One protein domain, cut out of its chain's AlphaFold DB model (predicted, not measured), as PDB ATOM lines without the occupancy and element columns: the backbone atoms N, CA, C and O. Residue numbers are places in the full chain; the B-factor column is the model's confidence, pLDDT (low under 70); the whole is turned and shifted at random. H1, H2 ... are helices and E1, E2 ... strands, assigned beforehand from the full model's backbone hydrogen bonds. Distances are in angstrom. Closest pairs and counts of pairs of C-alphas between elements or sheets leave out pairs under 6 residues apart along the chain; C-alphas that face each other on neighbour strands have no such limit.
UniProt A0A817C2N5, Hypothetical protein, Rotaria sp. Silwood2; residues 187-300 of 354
ATOM      1  N   LEU A 187     -11.610  -6.427 -85.303       48.00
ATOM      2  CA  LEU A 187     -10.481  -6.187 -86.194       48.00
ATOM      3  C   LEU A 187     -10.861  -5.542 -87.523       48.00
ATOM      4  O   LEU A 187      -9.976  -5.197 -88.298       48.00
ATOM      5  N   THR A 188     -12.154  -5.361 -87.792       42.56
ATOM      6  CA  THR A 188     -12.646  -4.802 -89.059       42.56
ATOM      7  C   THR A 188     -12.281  -3.333 -89.278       42.56
ATOM      8  O   THR A 188     -12.551  -2.812 -90.354       42.56
ATOM      9  N   PHE A 189     -11.659  -2.664 -88.304       40.44
ATOM     10  CA  PHE A 189     -11.399  -1.225 -88.367       40.44
ATOM     11  C   PHE A 189      -9.923  -0.821 -88.443       40.44
ATOM     12  O   PHE A 189      -9.654   0.380 -88.454       40.44
ATOM     13  N   LEU A 190      -8.952  -1.749 -88.478       42.03
ATOM     14  CA  LEU A 190      -7.552  -1.364 -88.245       42.03
ATOM     15  C   LEU A 190      -6.517  -1.986 -89.179       42.03
ATOM     16  O   LEU A 190      -6.345  -3.197 -89.255       42.03
ATOM     17  N   ASN A 191      -5.729  -1.090 -89.777       43.97
ATOM     18  CA  ASN A 191      -4.436  -1.343 -90.414       43.97
ATOM     19  C   ASN A 191      -3.320  -1.465 -89.347       43.97
ATOM     20  O   ASN A 191      -2.287  -0.800 -89.417       43.97
ATOM     21  N   GLU A 192      -3.539  -2.259 -88.298       52.91
ATOM     22  CA  GLU A 192      -2.563  -2.436 -87.215       52.91
ATOM     23  C   GLU A 192      -1.687  -3.672 -87.433       52.91
ATOM     24  O   GLU A 192      -2.114  -4.680 -87.999       52.91
ATOM     25  N   LYS A 193      -0.437  -3.611 -86.954       55.41
ATOM     26  CA  LYS A 193       0.446  -4.783 -86.960       55.41
ATOM     27  C   LYS A 193      -0.217  -5.915 -86.158       55.41
ATOM     28  O   LYS A 193      -0.630  -5.663 -85.023       55.41
ATOM     29  N   PRO A 194      -0.230  -7.161 -86.666       58.81
ATOM     30  CA  PRO A 194      -0.868  -8.298 -85.996       58.81
ATOM     31  C   PRO A 194      -0.417  -8.511 -84.542       58.81
ATOM     32  O   PRO A 194      -1.194  -8.970 -83.713       58.81
ATOM     33  N   SER A 195       0.820  -8.120 -84.209       57.97
ATOM     34  CA  SER A 195       1.420  -8.225 -82.870       57.97
ATOM     35  C   SER A 195       0.785  -7.339 -81.793       57.97
ATOM     36  O   SER A 195       1.087  -7.520 -80.615       57.97
ATOM     37  N   ASN A 196      -0.029  -6.350 -82.172       66.38
ATOM     38  CA  ASN A 196      -0.622  -5.384 -81.236       66.38
ATOM     39  C   ASN A 196      -2.097  -5.689 -80.943       66.38
ATOM     40  O   ASN A 196      -2.720  -5.023 -80.122       66.38
ATOM     41  N   ILE A 197      -2.647  -6.716 -81.587       72.12
ATOM     42  CA  ILE A 197      -4.056  -7.094 -81.524       72.12
ATOM     43  C   ILE A 197      -4.259  -8.164 -80.440       72.12
ATOM     44  O   ILE A 197      -4.941  -9.158 -80.631       72.12
ATOM     45  N   GLU A 198      -3.594  -8.009 -79.299       84.19
ATOM     46  CA  GLU A 198      -3.601  -9.008 -78.229       84.19
ATOM     47  C   GLU A 198      -4.576  -8.605 -77.126       84.19
ATOM     48  O   GLU A 198      -4.507  -7.477 -76.637       84.19
ATOM     49  N   TYR A 199      -5.455  -9.517 -76.704       87.19
ATOM     50  CA  TYR A 199      -6.229  -9.336 -75.476       87.19
ATOM     51  C   TYR A 199      -5.313  -9.588 -74.284       87.19
ATOM     52  O   TYR A 199      -4.708 -10.655 -74.186       87.19
ATOM     53  N   ILE A 200      -5.192  -8.601 -73.401       87.94
ATOM     54  CA  ILE A 200      -4.267  -8.661 -72.259       87.94
ATOM     55  C   ILE A 200      -4.982  -8.747 -70.915       87.94
ATOM     56  O   ILE A 200      -4.391  -9.205 -69.942       87.94
ATOM     57  N   TYR A 201      -6.237  -8.301 -70.858       91.62
ATOM     58  CA  TYR A 201      -7.044  -8.310 -69.648       91.62
ATOM     59  C   TYR A 201      -8.529  -8.231 -69.989       91.62
ATOM     60  O   TYR A 201      -8.919  -7.746 -71.056       91.62
ATOM     61  N   GLY A 202      -9.363  -8.677 -69.062       92.88
ATOM     62  CA  GLY A 202     -10.807  -8.644 -69.169       92.88
ATOM     63  C   GLY A 202     -11.446  -8.775 -67.796       92.88
ATOM     64  O   GLY A 202     -10.883  -9.395 -66.895       92.88
ATOM     65  N   PHE A 203     -12.599  -8.141 -67.641       93.06
ATOM     66  CA  PHE A 203     -13.328  -8.106 -66.383       93.06
ATOM     67  C   PHE A 203     -14.808  -7.848 -66.634       93.06
ATOM     68  O   PHE A 203     -15.197  -7.237 -67.633       93.06
ATOM     69  N   ASP A 204     -15.641  -8.297 -65.704       92.00
ATOM     70  CA  ASP A 204     -17.047  -7.927 -65.687       92.00
ATOM     71  C   ASP A 204     -17.255  -6.707 -64.804       92.00
ATOM     72  O   ASP A 204     -16.733  -6.625 -63.695       92.00
ATOM     73  N   TYR A 205     -18.062  -5.772 -65.292       90.94
ATOM     74  CA  TYR A 205     -18.498  -4.633 -64.506       90.94
ATOM     75  C   TYR A 205     -19.944  -4.283 -64.845       90.94
ATOM     76  O   TYR A 205     -20.291  -3.950 -65.985       90.94
ATOM     77  N   GLN A 206     -20.802  -4.356 -63.826       89.12
ATOM     78  CA  GLN A 206     -22.249  -4.190 -63.957       89.12
ATOM     79  C   GLN A 206     -22.820  -5.154 -65.016       89.12
ATOM     80  O   GLN A 206     -22.673  -6.364 -64.892       89.12
ATOM     81  N   GLN A 207     -23.472  -4.631 -66.055       89.62
ATOM     82  CA  GLN A 207     -24.121  -5.408 -67.118       89.62
ATOM     83  C   GLN A 207     -23.227  -5.655 -68.345       89.62
ATOM     84  O   GLN A 207     -23.711  -6.148 -69.368       89.62
ATOM     85  N   TYR A 208     -21.945  -5.288 -68.267       91.06
ATOM     86  CA  TYR A 208     -21.005  -5.372 -69.379       91.06
ATOM     87  C   TYR A 208     -19.803  -6.250 -69.042       91.06
ATOM     88  O   TYR A 208     -19.340  -6.287 -67.902       91.06
ATOM     89  N   THR A 209     -19.294  -6.935 -70.057       91.56
ATOM     90  CA  THR A 209     -17.955  -7.525 -70.048       91.56
ATOM     91  C   THR A 209     -17.031  -6.587 -70.791       91.56
ATOM     92  O   THR A 209     -17.351  -6.193 -71.912       91.56
ATOM     93  N   TYR A 210     -15.903  -6.251 -70.183       92.75
ATOM     94  CA  TYR A 210     -14.868  -5.410 -70.762       92.75
ATOM     95  C   TYR A 210     -13.646  -6.246 -71.139       92.75
ATOM     96  O   TYR A 210     -13.273  -7.170 -70.417       92.75
ATOM     97  N   TYR A 211     -13.008  -5.887 -72.250       92.25
ATOM     98  CA  TYR A 211     -11.735  -6.454 -72.689       92.25
ATOM     99  C   TYR A 211     -10.772  -5.347 -73.090       92.25
ATOM    100  O   TYR A 211     -11.157  -4.381 -73.747       92.25
ATOM    101  N   ILE A 212      -9.508  -5.515 -72.724       90.75
ATOM    102  CA  ILE A 212      -8.443  -4.562 -73.010       90.75
ATOM    103  C   ILE A 212      -7.518  -5.175 -74.039       90.75
ATOM    104  O   ILE A 212      -7.009  -6.287 -73.866       90.75
ATOM    105  N   LEU A 213      -7.311  -4.423 -75.111       87.81
ATOM    106  CA  LEU A 213      -6.388  -4.764 -76.169       87.81
ATOM    107  C   LEU A 213      -5.068  -4.033 -75.944       87.81
ATOM    108  O   LEU A 213      -5.035  -2.851 -75.597       87.81
ATOM    109  N   LYS A 214      -3.975  -4.736 -76.228       86.94
ATOM    110  CA  LYS A 214      -2.599  -4.236 -76.175       86.94
ATOM    111  C   LYS A 214      -2.385  -2.954 -76.983       86.94
ATOM    112  O   LYS A 214      -1.542  -2.143 -76.624       86.94
ATOM    113  N   SER A 215      -3.178  -2.741 -78.027       81.75
ATOM    114  CA  SER A 215      -3.235  -1.544 -78.872       81.75
ATOM    115  C   SER A 215      -3.894  -0.315 -78.218       81.75
ATOM    116  O   SER A 215      -4.294   0.605 -78.926       81.75
ATOM    117  N   SER A 216      -4.014  -0.262 -76.887       82.25
ATOM    118  CA  SER A 216      -4.710   0.813 -76.158       82.25
ATOM    119  C   SER A 216      -6.178   0.965 -76.535       82.25
ATOM    120  O   SER A 216      -6.678   2.075 -76.716       82.25
ATOM    121  N   ARG A 217      -6.896  -0.153 -76.651       83.75
ATOM    122  CA  ARG A 217      -8.330  -0.151 -76.970       83.75
ATOM    123  C   ARG A 217      -9.104  -0.884 -75.888       83.75
ATOM    124  O   ARG A 217      -8.660  -1.912 -75.378       83.75
ATOM    125  N   LEU A 218     -10.247  -0.320 -75.518       88.06
ATOM    126  CA  LEU A 218     -11.169  -0.888 -74.548       88.06
ATOM    127  C   LEU A 218     -12.435  -1.298 -75.288       88.06
ATOM    128  O   LEU A 218     -13.156  -0.457 -75.825       88.06
ATOM    129  N   ALA A 219     -12.702  -2.594 -75.295       88.12
ATOM    130  CA  ALA A 219     -13.908  -3.178 -75.846       88.12
ATOM    131  C   ALA A 219     -14.904  -3.500 -74.731       88.12
ATOM    132  O   ALA A 219     -14.501  -3.830 -73.613       88.12
ATOM    133  N   ARG A 220     -16.203  -3.457 -75.038       89.06
ATOM    134  CA  ARG A 220     -17.255  -3.945 -74.143       89.06
ATOM    135  C   ARG A 220     -18.376  -4.661 -74.886       89.06
ATOM    136  O   ARG A 220     -18.639  -4.356 -76.046       89.06
ATOM    137  N   LEU A 221     -19.065  -5.567 -74.191       87.06
ATOM    138  CA  LEU A 221     -20.249  -6.284 -74.680       87.06
ATOM    139  C   LEU A 221     -21.317  -6.381 -73.581       87.06
ATOM    140  O   LEU A 221     -20.966  -6.502 -72.406       87.06
ATOM    141  N   CYS A 222     -22.611  -6.350 -73.932       84.62
ATOM    142  CA  CYS A 222     -23.698  -6.573 -72.962       84.62
ATOM    143  C   CYS A 222     -23.714  -8.073 -72.571       84.62
ATOM    144  O   CYS A 222     -23.842  -8.945 -73.430       84.62
ATOM    145  N   GLN A 223     -23.610  -8.387 -71.273       84.38
ATOM    146  CA  GLN A 223     -23.449  -9.768 -70.774       84.38
ATOM    147  C   GLN A 223     -24.638 -10.692 -71.088       84.38
ATOM    148  O   GLN A 223     -24.460 -11.897 -71.241       84.38
ATOM    149  N   ALA A 224     -25.846 -10.129 -71.164       78.38
ATOM    150  CA  ALA A 224     -27.091 -10.861 -71.404       78.38
ATOM    151  C   ALA A 224     -27.416 -11.056 -72.899       78.38
ATOM    152  O   ALA A 224     -28.490 -11.555 -73.231       78.38
ATOM    153  N   SER A 225     -26.539 -10.618 -73.808       72.88
ATOM    154  CA  SER A 225     -26.818 -10.664 -75.242       72.88
ATOM    155  C   SER A 225     -26.506 -12.034 -75.841       72.88
ATOM    156  O   SER A 225     -25.363 -12.486 -75.808       72.88
ATOM    157  N   ILE A 226     -27.510 -12.648 -76.471       67.12
ATOM    158  CA  ILE A 226     -27.339 -13.825 -77.341       67.12
ATOM    159  C   ILE A 226     -26.629 -13.409 -78.644       67.12
ATOM    160  O   ILE A 226     -25.783 -14.130 -79.164       67.12
ATOM    161  N   ALA A 227     -26.927 -12.204 -79.143       69.25
ATOM    162  CA  ALA A 227     -26.300 -11.610 -80.321       69.25
ATOM    163  C   ALA A 227     -25.153 -10.680 -79.896       69.25
ATOM    164  O   ALA A 227     -25.229  -9.454 -80.017       69.25
ATOM    165  N   MET A 228     -24.084 -11.260 -79.353       67.56
ATOM    166  CA  MET A 228     -22.946 -10.511 -78.809       67.56
ATOM    167  C   MET A 228     -22.368  -9.479 -79.789       67.56
ATOM    168  O   MET A 228     -22.083  -8.353 -79.376       67.56
ATOM    169  N   ARG A 229     -22.281  -9.823 -81.084       69.81
ATOM    170  CA  ARG A 229     -21.806  -8.936 -82.159       69.81
ATOM    171  C   ARG A 229     -22.536  -7.591 -82.192       69.81
ATOM    172  O   ARG A 229     -21.902  -6.566 -82.400       69.81
ATOM    173  N   MET A 230     -23.844  -7.588 -81.944       73.56
ATOM    174  CA  MET A 230     -24.680  -6.380 -81.993       73.56
ATOM    175  C   MET A 230     -24.450  -5.436 -80.810       73.56
ATOM    176  O   MET A 230     -24.846  -4.274 -80.854       73.56
ATOM    177  N   THR A 231     -23.842  -5.940 -79.737       78.56
ATOM    178  CA  THR A 231     -23.573  -5.179 -78.507       78.56
ATOM    179  C   THR A 231     -22.097  -4.868 -78.317       78.56
ATOM    180  O   THR A 231     -21.727  -4.279 -77.303       78.56
ATOM    181  N   TYR A 232     -21.266  -5.295 -79.269       81.38
ATOM    182  CA  TYR A 232     -19.843  -5.035 -79.262       81.38
ATOM    183  C   TYR A 232     -19.588  -3.558 -79.558       81.38
ATOM    184  O   TYR A 232     -19.964  -3.043 -80.611       81.38
ATOM    185  N   GLU A 233     -18.930  -2.886 -78.626       82.75
ATOM    186  CA  GLU A 233     -18.480  -1.508 -78.774       82.75
ATOM    187  C   GLU A 233     -17.001  -1.430 -78.408       82.75
ATOM    188  O   GLU A 233     -16.535  -2.140 -77.516       82.75
ATOM    189  N   GLU A 234     -16.269  -0.526 -79.048       82.50
ATOM    190  CA  GLU A 234     -14.859  -0.292 -78.760       82.50
ATOM    191  C   GLU A 234     -14.561   1.206 -78.736       82.50
ATOM    192  O   GLU A 234     -15.109   1.977 -79.528       82.50
ATOM    193  N   VAL A 235     -13.702   1.621 -77.810       80.94
ATOM    194  CA  VAL A 235     -13.184   2.988 -77.725       80.94
ATOM    195  C   VAL A 235     -11.669   2.966 -77.525       80.94
ATOM    196  O   VAL A 235     -11.146   2.060 -76.867       80.94
ATOM    197  N   PRO A 236     -10.940   3.960 -78.055       79.25
ATOM    198  CA  PRO A 236      -9.538   4.132 -77.711       79.25
ATOM    199  C   PRO A 236      -9.407   4.528 -76.235       79.25
ATOM    200  O   PRO A 236     -10.148   5.377 -75.735       79.25
ATOM    201  N   LEU A 237      -8.436   3.937 -75.545       75.06
ATOM    202  CA  LEU A 237      -7.972   4.429 -74.255       75.06
ATOM    203  C   LEU A 237      -7.060   5.623 -74.523       75.06
ATOM    204  O   LEU A 237      -6.018   5.491 -75.166       75.06
ATOM    205  N   ILE A 238      -7.475   6.806 -74.066       68.44
ATOM    206  CA  ILE A 238      -6.668   8.019 -74.212       68.44
ATOM    207  C   ILE A 238      -5.416   7.839 -73.363       68.44
ATOM    208  O   ILE A 238      -5.496   7.771 -72.136       68.44
ATOM    209  N   ASN A 239      -4.274   7.734 -74.032       63.84
ATOM    210  CA  ASN A 239      -2.989   7.519 -73.393       63.84
ATOM    211  C   ASN A 239      -2.629   8.711 -72.494       63.84
ATOM    212  O   ASN A 239      -2.700   9.858 -72.935       63.84
ATOM    213  N   CYS A 240      -2.208   8.448 -71.255       66.31
ATOM    214  CA  CYS A 240      -1.660   9.491 -70.388       66.31
ATOM    215  C   CYS A 240      -0.185   9.823 -70.711       66.31
ATOM    216  O   CYS A 240       0.397  10.709 -70.089       66.31
ATOM    217  N   GLN A 241       0.414   9.151 -71.703       62.06
ATOM    218  CA  GLN A 241       1.724   9.459 -72.277       62.06
ATOM    219  C   GLN A 241       1.665   9.785 -73.778       62.06
ATOM    220  O   GLN A 241       0.793   9.323 -74.507       62.06
ATOM    221  N   ASN A 242       2.674  10.509 -74.272       58.28
ATOM    222  CA  ASN A 242       2.812  10.825 -75.701       58.28
ATOM    223  C   ASN A 242       3.546   9.741 -76.521       58.28
ATOM    224  O   ASN A 242       3.451   9.761 -77.745       58.28
ATOM    225  N   ASN A 243       4.271   8.802 -75.889       56.78
ATOM    226  CA  ASN A 243       5.313   8.025 -76.587       56.78
ATOM    227  C   ASN A 243       5.108   6.498 -76.670       56.78
ATOM    228  O   ASN A 243       5.750   5.878 -77.515       56.78
ATOM    229  N   SER A 244       4.239   5.869 -75.865       62.91
ATOM    230  CA  SER A 244       3.964   4.419 -75.970       62.91
ATOM    231  C   SER A 244       2.473   4.126 -75.934       62.91
ATOM    232  O   SER A 244       1.837   4.329 -74.911       62.91
ATOM    233  N   SER A 245       1.914   3.630 -77.038       72.00
ATOM    234  CA  SER A 245       0.513   3.191 -77.132       72.00
ATOM    235  C   SER A 245       0.316   1.711 -76.790       72.00
ATOM    236  O   SER A 245      -0.780   1.182 -76.976       72.00
ATOM    237  N   ILE A 246       1.359   1.021 -76.319       82.25
ATOM    238  CA  ILE A 246       1.319  -0.419 -76.066       82.25
ATOM    239  C   ILE A 246       1.084  -0.665 -74.581       82.25
ATOM    240  O   ILE A 246       1.922  -0.332 -73.745       82.25
ATOM    241  N   ILE A 247      -0.045  -1.290 -74.261       84.44
ATOM    242  CA  ILE A 247      -0.351  -1.690 -72.891       84.44
ATOM    243  C   ILE A 247       0.400  -2.988 -72.568       84.44
ATOM    244  O   ILE A 247       0.363  -3.956 -73.328       84.44
ATOM    245  N   THR A 248       1.067  -3.016 -71.419       85.62
ATOM    246  CA  THR A 248       1.810  -4.175 -70.900       85.62
ATOM    247  C   THR A 248       1.061  -4.921 -69.801       85.62
ATOM    248  O   THR A 248       1.277  -6.117 -69.622       85.62
ATOM    249  N   GLY A 249       0.140  -4.250 -69.107       86.44
ATOM    250  CA  GLY A 249      -0.716  -4.852 -68.094       86.44
ATOM    251  C   GLY A 249      -1.941  -3.997 -67.799       86.44
ATOM    252  O   GLY A 249      -1.994  -2.816 -68.140       86.44
ATOM    253  N   ALA A 250      -2.943  -4.595 -67.169       89.31
ATOM    254  CA  ALA A 250      -4.113  -3.878 -66.695       89.31
ATOM    255  C   ALA A 250      -4.708  -4.571 -65.471       89.31
ATOM    256  O   ALA A 250      -4.519  -5.771 -65.279       89.31
ATOM    257  N   PHE A 251      -5.418  -3.801 -64.654       89.44
ATOM    258  CA  PHE A 251      -6.069  -4.288 -63.445       89.44
ATOM    259  C   PHE A 251      -7.304  -3.442 -63.135       89.44
ATOM    260  O   PHE A 251      -7.243  -2.216 -63.196       89.44
ATOM    261  N   HIS A 252      -8.418  -4.086 -62.791       88.94
ATOM    262  CA  HIS A 252      -9.638  -3.417 -62.346       88.94
ATOM    263  C   HIS A 252      -9.881  -3.706 -60.862       88.94
ATOM    264  O   HIS A 252      -9.935  -4.871 -60.466       88.94
ATOM    265  N   SER A 253     -10.044  -2.662 -60.044       84.31
ATOM    266  CA  SER A 253     -10.369  -2.817 -58.623       84.31
ATOM    267  C   SER A 253     -11.866  -3.057 -58.421       84.31
ATOM    268  O   SER A 253     -12.695  -2.330 -58.958       84.31
ATOM    269  N   PHE A 254     -12.210  -4.062 -57.612       71.38
ATOM    270  CA  PHE A 254     -13.596  -4.374 -57.219       71.38
ATOM    271  C   PHE A 254     -13.975  -3.805 -55.835       71.38
ATOM    272  O   PHE A 254     -15.037  -4.123 -55.303       71.38
ATOM    273  N   GLU A 255     -13.089  -3.011 -55.227       66.44
ATOM    274  CA  GLU A 255     -13.282  -2.408 -53.902       66.44
ATOM    275  C   GLU A 255     -13.999  -1.043 -53.978       66.44
ATOM    276  O   GLU A 255     -14.486  -0.640 -55.028       66.44
ATOM    277  N   ASN A 256     -14.042  -0.300 -52.863       53.88
ATOM    278  CA  ASN A 256     -14.765   0.973 -52.679       53.88
ATOM    279  C   ASN A 256     -14.487   2.073 -53.724       53.88
ATOM    280  O   ASN A 256     -15.197   3.080 -53.751       53.88
ATOM    281  N   PHE A 257     -13.473   1.902 -54.570       61.06
ATOM    282  CA  PHE A 257     -13.179   2.790 -55.678       61.06
ATOM    283  C   PHE A 257     -13.034   1.972 -56.971       61.06
ATOM    284  O   PHE A 257     -12.046   1.263 -57.155       61.06
ATOM    285  N   ASP A 258     -14.035   2.067 -57.850       81.75
ATOM    286  CA  ASP A 258     -14.083   1.392 -59.156       81.75
ATOM    287  C   ASP A 258     -13.124   2.079 -60.150       81.75
ATOM    288  O   ASP A 258     -13.515   2.979 -60.913       81.75
ATOM    289  N   TYR A 259     -11.852   1.680 -60.126       84.31
ATOM    290  CA  TYR A 259     -10.810   2.200 -61.005       84.31
ATOM    291  C   TYR A 259     -10.276   1.118 -61.937       84.31
ATOM    292  O   TYR A 259     -10.089  -0.041 -61.560       84.31
ATOM    293  N   LEU A 260      -9.959   1.538 -63.158       87.69
ATOM    294  CA  LEU A 260      -9.199   0.757 -64.114       87.69
ATOM    295  C   LEU A 260      -7.774   1.307 -64.203       87.69
ATOM    296  O   LEU A 260      -7.562   2.442 -64.625       87.69
ATOM    297  N   TYR A 261      -6.804   0.478 -63.841       86.69
ATOM    298  CA  TYR A 261      -5.380   0.759 -63.948       86.69
ATOM    299  C   TYR A 261      -4.856   0.168 -65.255       86.69
ATOM    300  O   TYR A 261      -5.023  -1.023 -65.515       86.69
ATOM    301  N   ILE A 262      -4.206   0.996 -66.066       85.69
ATOM    302  CA  ILE A 262      -3.572   0.606 -67.325       85.69
ATOM    303  C   ILE A 262      -2.076   0.850 -67.206       85.69
ATOM    304  O   ILE A 262      -1.641   1.964 -66.917       85.69
ATOM    305  N   ILE A 263      -1.295  -0.196 -67.446       86.56
ATOM    306  CA  ILE A 263       0.154  -0.198 -67.288       86.56
ATOM    307  C   ILE A 263       0.798  -0.164 -68.672       86.56
ATOM    308  O   ILE A 263       0.633  -1.074 -69.485       86.56
ATOM    309  N   TYR A 264       1.569   0.881 -68.920       83.12
ATOM    310  CA  TYR A 264       2.503   1.024 -70.033       83.12
ATOM    311  C   TYR A 264       3.928   0.817 -69.504       83.12
ATOM    312  O   TYR A 264       4.128   0.828 -68.293       83.12
ATOM    313  N   ASP A 265       4.925   0.694 -70.383       79.94
ATOM    314  CA  ASP A 265       6.310   0.339 -70.007       79.94
ATOM    315  C   ASP A 265       6.854   1.090 -68.772       79.94
ATOM    316  O   ASP A 265       7.453   0.480 -67.894       79.94
ATOM    317  N   ASN A 266       6.600   2.403 -68.676       77.75
ATOM    318  CA  ASN A 266       7.003   3.247 -67.537       77.75
ATOM    319  C   ASN A 266       5.824   4.036 -66.922       77.75
ATOM    320  O   ASN A 266       6.013   4.894 -66.059       77.75
ATOM    321  N   THR A 267       4.626   3.839 -67.473       81.75
ATOM    322  CA  THR A 267       3.337   4.510 -67.227       81.75
ATOM    323  C   THR A 267       2.323   3.756 -66.379       81.75
ATOM    324  O   THR A 267       2.020   2.639 -66.778       81.75
ATOM    325  N   ILE A 268       1.695   4.312 -65.344       84.38
ATOM    326  CA  ILE A 268       0.381   3.807 -64.912       84.38
ATOM    327  C   ILE A 268      -0.660   4.909 -65.110       84.38
ATOM    328  O   ILE A 268      -0.575   5.961 -64.483       84.38
ATOM    329  N   CYS A 269      -1.630   4.667 -65.992       82.56
ATOM    330  CA  CYS A 269      -2.805   5.518 -66.152       82.56
ATOM    331  C   CYS A 269      -3.960   4.937 -65.331       82.56
ATOM    332  O   CYS A 269      -4.149   3.720 -65.296       82.56
ATOM    333  N   ILE A 270      -4.744   5.801 -64.693       87.56
ATOM    334  CA  ILE A 270      -5.894   5.409 -63.876       87.56
ATOM    335  C   ILE A 270      -7.135   6.043 -64.493       87.56
ATOM    336  O   ILE A 270      -7.155   7.250 -64.724       87.56
ATOM    337  N   TYR A 271      -8.155   5.232 -64.754       84.75
ATOM    338  CA  TYR A 271      -9.430   5.669 -65.312       84.75
ATOM    339  C   TYR A 271     -10.553   5.329 -64.349       84.75
ATOM    340  O   TYR A 271     -10.618   4.224 -63.809       84.75
ATOM    341  N   THR A 272     -11.484   6.254 -64.168       87.44
ATOM    342  CA  THR A 272     -12.716   5.965 -63.440       87.44
ATOM    343  C   THR A 272     -13.702   5.229 -64.346       87.44
ATOM    344  O   THR A 272     -13.810   5.508 -65.547       87.44
ATOM    345  N   MET A 273     -14.513   4.335 -63.779       85.44
ATOM    346  CA  MET A 273     -15.571   3.688 -64.565       85.44
ATOM    347  C   MET A 273     -16.614   4.685 -65.107       85.44
ATOM    348  O   MET A 273     -17.261   4.408 -66.120       85.44
ATOM    349  N   ASN A 274     -16.759   5.867 -64.495       83.12
ATOM    350  CA  ASN A 274     -17.606   6.941 -65.018       83.12
ATOM    351  C   ASN A 274     -17.033   7.569 -66.295       83.12
ATOM    352  O   ASN A 274     -17.776   7.734 -67.263       83.12
ATOM    353  N   GLU A 275     -15.735   7.867 -66.343       83.62
ATOM    354  CA  GLU A 275     -15.076   8.363 -67.563       83.62
ATOM    355  C   GLU A 275     -15.193   7.353 -68.703       83.62
ATOM    356  O   GLU A 275     -15.561   7.717 -69.819       83.62
ATOM    357  N   ILE A 276     -14.993   6.067 -68.402       86.38
ATOM    358  CA  ILE A 276     -15.166   4.982 -69.372       86.38
ATOM    359  C   ILE A 276     -16.601   4.970 -69.916       86.38
ATOM    360  O   ILE A 276     -16.812   4.948 -71.131       86.38
ATOM    361  N   LYS A 277     -17.614   5.041 -69.043       84.94
ATOM    362  CA  LYS A 277     -19.026   5.122 -69.460       84.94
ATOM    363  C   LYS A 277     -19.289   6.335 -70.355       84.94
ATOM    364  O   LYS A 277     -20.005   6.206 -71.353       84.94
ATOM    365  N   HIS A 278     -18.722   7.491 -70.018       82.56
ATOM    366  CA  HIS A 278     -18.842   8.702 -70.823       82.56
ATOM    367  C   HIS A 278     -18.190   8.551 -72.200       82.56
ATOM    368  O   HIS A 278     -18.814   8.944 -73.185       82.56
ATOM    369  N   ALA A 279     -17.013   7.926 -72.294       81.88
ATOM    370  CA  ALA A 279     -16.327   7.680 -73.562       81.88
ATOM    371  C   ALA A 279     -17.175   6.824 -74.518       81.88
ATOM    372  O   ALA A 279     -17.403   7.208 -75.667       81.88
ATOM    373  N   PHE A 280     -17.740   5.715 -74.032       84.38
ATOM    374  CA  PHE A 280     -18.636   4.890 -74.848       84.38
ATOM    375  C   PHE A 280     -19.922   5.627 -75.245       84.38
ATOM    376  O   PHE A 280     -20.371   5.531 -76.388       84.38
ATOM    377  N   LYS A 281     -20.517   6.406 -74.329       82.25
ATOM    378  CA  LYS A 281     -21.702   7.219 -74.641       82.25
ATOM    379  C   LYS A 281     -21.401   8.258 -75.727       82.25
ATOM    380  O   LYS A 281     -22.214   8.431 -76.631       82.25
ATOM    381  N   ALA A 282     -20.250   8.922 -75.653       75.00
ATOM    382  CA  ALA A 282     -19.812   9.895 -76.647       75.00
ATOM    383  C   ALA A 282     -19.588   9.244 -78.022       75.00
ATOM    384  O   ALA A 282     -20.101   9.756 -79.014       75.00
ATOM    385  N   SER A 283     -18.923   8.083 -78.069       76.75
ATOM    386  CA  SER A 283     -18.728   7.303 -79.302       76.75
ATOM    387  C   SER A 283     -20.065   6.936 -79.966       76.75
ATOM    388  O   SER A 283     -20.271   7.172 -81.158       76.75
ATOM    389  N   LYS A 284     -21.049   6.479 -79.175       77.56
ATOM    390  CA  LYS A 284     -22.401   6.184 -79.679       77.56
ATOM    391  C   LYS A 284     -23.095   7.418 -80.259       77.56
ATOM    392  O   LYS A 284     -23.712   7.325 -81.318       77.56
ATOM    393  N   ILE A 285     -22.989   8.570 -79.591       72.25
ATOM    394  CA  ILE A 285     -23.565   9.833 -80.077       72.25
ATOM    395  C   ILE A 285     -22.907  10.251 -81.397       72.25
ATOM    396  O   ILE A 285     -23.616  10.594 -82.337       72.25
ATOM    397  N   GLN A 286     -21.576  10.179 -81.504       68.38
ATOM    398  CA  GLN A 286     -20.858  10.491 -82.746       68.38
ATOM    399  C   GLN A 286     -21.337   9.611 -83.907       68.38
ATOM    400  O   GLN A 286     -21.694  10.132 -84.963       68.38
ATOM    401  N   CYS A 287     -21.462   8.300 -83.679       70.62
ATOM    402  CA  CYS A 287     -21.994   7.373 -84.675       70.62
ATOM    403  C   CYS A 287     -23.436   7.722 -85.091       70.62
ATOM    404  O   CYS A 287     -23.753   7.708 -86.278       70.62
ATOM    405  N   GLN A 288     -24.310   8.064 -84.136       72.81
ATOM    406  CA  GLN A 288     -25.700   8.459 -84.414       72.81
ATOM    407  C   GLN A 288     -25.808   9.772 -85.194       72.81
ATOM    408  O   GLN A 288     -26.723   9.939 -85.996       72.81
ATOM    409  N   LEU A 289     -24.866  10.690 -84.980       71.00
ATOM    410  CA  LEU A 289     -24.757  11.939 -85.731       71.00
ATOM    411  C   LEU A 289     -24.113  11.744 -87.116       71.00
ATOM    412  O   LEU A 289     -23.938  12.719 -87.842       71.00
ATOM    413  N   GLY A 290     -23.750  10.509 -87.491       63.28
ATOM    414  CA  GLY A 290     -23.061  10.209 -88.747       63.28
ATOM    415  C   GLY A 290     -21.616  10.717 -88.789       63.28
ATOM    416  O   GLY A 290     -21.028  10.818 -89.864       63.28
ATOM    417  N   LEU A 291     -21.042  11.056 -87.633       57.19
ATOM    418  CA  LEU A 291     -19.668  11.518 -87.497       57.19
ATOM    419  C   LEU A 291     -18.763  10.291 -87.321       57.19
ATOM    420  O   LEU A 291     -18.596   9.776 -86.219       57.19
ATOM    421  N   GLY A 292     -18.227   9.789 -88.435       53.38
ATOM    422  CA  GLY A 292     -17.348   8.616 -88.494       53.38
ATOM    423  C   GLY A 292     -17.346   7.970 -89.883       53.38
ATOM    424  O   GLY A 292     -18.220   8.241 -90.706       53.38
ATOM    425  N   TYR A 293     -16.358   7.117 -90.173       36.94
ATOM    426  CA  TYR A 293     -16.302   6.392 -91.445       36.94
ATOM    427  C   TYR A 293     -17.422   5.344 -91.503       36.94
ATOM    428  O   TYR A 293     -17.366   4.308 -90.842       36.94
ATOM    429  N   ARG A 294     -18.453   5.620 -92.309       35.09
ATOM    430  CA  ARG A 294     -19.530   4.679 -92.627       35.09
ATOM    431  C   ARG A 294     -18.951   3.614 -93.563       35.09
ATOM    432  O   ARG A 294     -18.688   3.903 -94.728       35.09
ATOM    433  N   LEU A 295     -18.718   2.398 -93.064       33.19
ATOM    434  CA  LEU A 295     -18.455   1.254 -93.939       33.19
ATOM    435  C   LEU A 295     -19.697   1.059 -94.815       33.19
ATOM    436  O   LEU A 295     -20.795   0.814 -94.315       33.19
ATOM    437  N   ALA A 296     -19.529   1.253 -96.121       23.78
ATOM    438  CA  ALA A 296     -20.560   0.967 -97.102       23.78
ATOM    439  C   ALA A 296     -20.984  -0.504 -96.953       23.78
ATOM    440  O   ALA A 296     -20.126  -1.380 -96.962       23.78
ATOM    441  N   TYR A 297     -22.296  -0.732 -96.833       28.53
ATOM    442  CA  TYR A 297     -22.999  -1.990 -96.528       28.53
ATOM    443  C   TYR A 297     -23.240  -2.313 -95.046       28.53
ATOM    444  O   TYR A 297     -22.739  -3.291 -94.500       28.53
ATOM    445  N   ILE A 298     -24.174  -1.569 -94.450       32.00
ATOM    446  CA  ILE A 298     -25.223  -2.177 -93.624       32.00
ATOM    447  C   ILE A 298     -26.549  -1.730 -94.241       32.00
ATOM    448  O   ILE A 298     -26.773  -0.536 -94.437       32.00
ATOM    449  N   VAL A 299     -27.367  -2.706 -94.634       28.00
ATOM    450  CA  VAL A 299     -28.753  -2.501 -95.057       28.00
ATOM    451  C   VAL A 299     -29.473  -1.839 -93.885       28.00
ATOM    452  O   VAL A 299     -29.556  -2.440 -92.816       28.00
ATOM    453  N   ASP A 300     -29.936  -0.603 -94.075       30.88
ATOM    454  CA  ASP A 300     -30.852   0.067 -93.153       30.88
ATOM    455  C   ASP A 300     -32.109  -0.814 -93.026       30.88
ATOM    456  O   ASP A 300     -32.992  -0.788 -93.884       30.88
TER     457      ASP A 300
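AT A GLANCE: This is residues 187 to 300 of the 354 residues of the protein "Hypothetical protein" of Rotaria sp. Silwood2 (UniProt A0A817C2N5). Two antiparallel sheets sit partly face to face as a small, loosely made sandwich: a strongly twisted sheet E1 E2 E3 E4, and a smaller one, E5 E6 E7, nearest to it at E1 and E5. The long helix H2 runs on from E7 and crosses the larger sheet over E3 and E4, while the short H1 only grazes that sheet and residues 285 to 290 stick out. The printed part has 114 residues, with two named helices and seven named strands in the order E1 E2 E3 H1 E4 E5 E6 E7 H2; the class is mixed. It is compact, with a radius of gyration of the C-alphas of 14.8 A and spans of 44 by 33 by 24 A.

HOW THE PARTS SIT: E1, residues 199 to 205, E2, residues 208 to 213, and E3, residues 217 to 222, form a meander, each strand the antiparallel neighbour of the one before. N 203 and O 210 of the hairpin E1 and E2 are 3.0 A apart, and N 211 and O 219 of the hairpin E2 and E3 2.9 A. H1, residues 228 to 231, comes closest to E3 at the C-alphas of Thr 231 and Leu 221, 5.2 A apart. E4, residues 233 to 236, is antiparallel to E3, with N 220 and O 233 2.8 A apart. E5, residues 249 to 252, E6, residues 259 to 263, and E7, residues 268 to 272, form a second meander; N 251 and O 261 are 2.9 A apart, N 260 and O 271 2.8 A. In the sandwich, two sheets face to face, the best planes are 25 degrees apart; the closest C-alphas of E1 and E5, Tyr 201 and Ala 250, are 6.1 A apart. H2, residues 273 to 288, is on one face of the sheet E1 E2 E3 E4, making two layers, at a height over the sheet of 9.4 A. It lies over E3 and only just over E4, on which 3 of its C-alphas fall, and runs across the strands, at 86 degrees to E3 on the local plane. Its closest C-alphas to E4 are those of Phe 280 and Val 235, 6.5 A apart. In H2 every O i to N i+4 pair is within hydrogen-bond range; H1 is too short for such a pair, but its one O i to N i+3 pair is within range.

IN THESE COORDINATES: E1 begins at C-alpha 199, (-6.229, -9.336, -75.476), and is 17.1 A long; E2 is 16.1 A and E3 17.1 A. E7, 13.4 A long, ends at C-alpha 272, (-12.716, 5.965, -63.440). H2, 22.8 A long, ends at C-alpha 288, (-25.700, 8.459, -84.414).

THE WHOLE: The C-alphas farthest apart, those of Asn 266 and Asp 300, are 45.8 A apart. The printed part has no cut. The link E4 to E5, residues 237 to 248, is long. Mean pLDDT of the printed part is 73.8; residues under 70 include 187 to 196, 238 to 244 and 290 to 300.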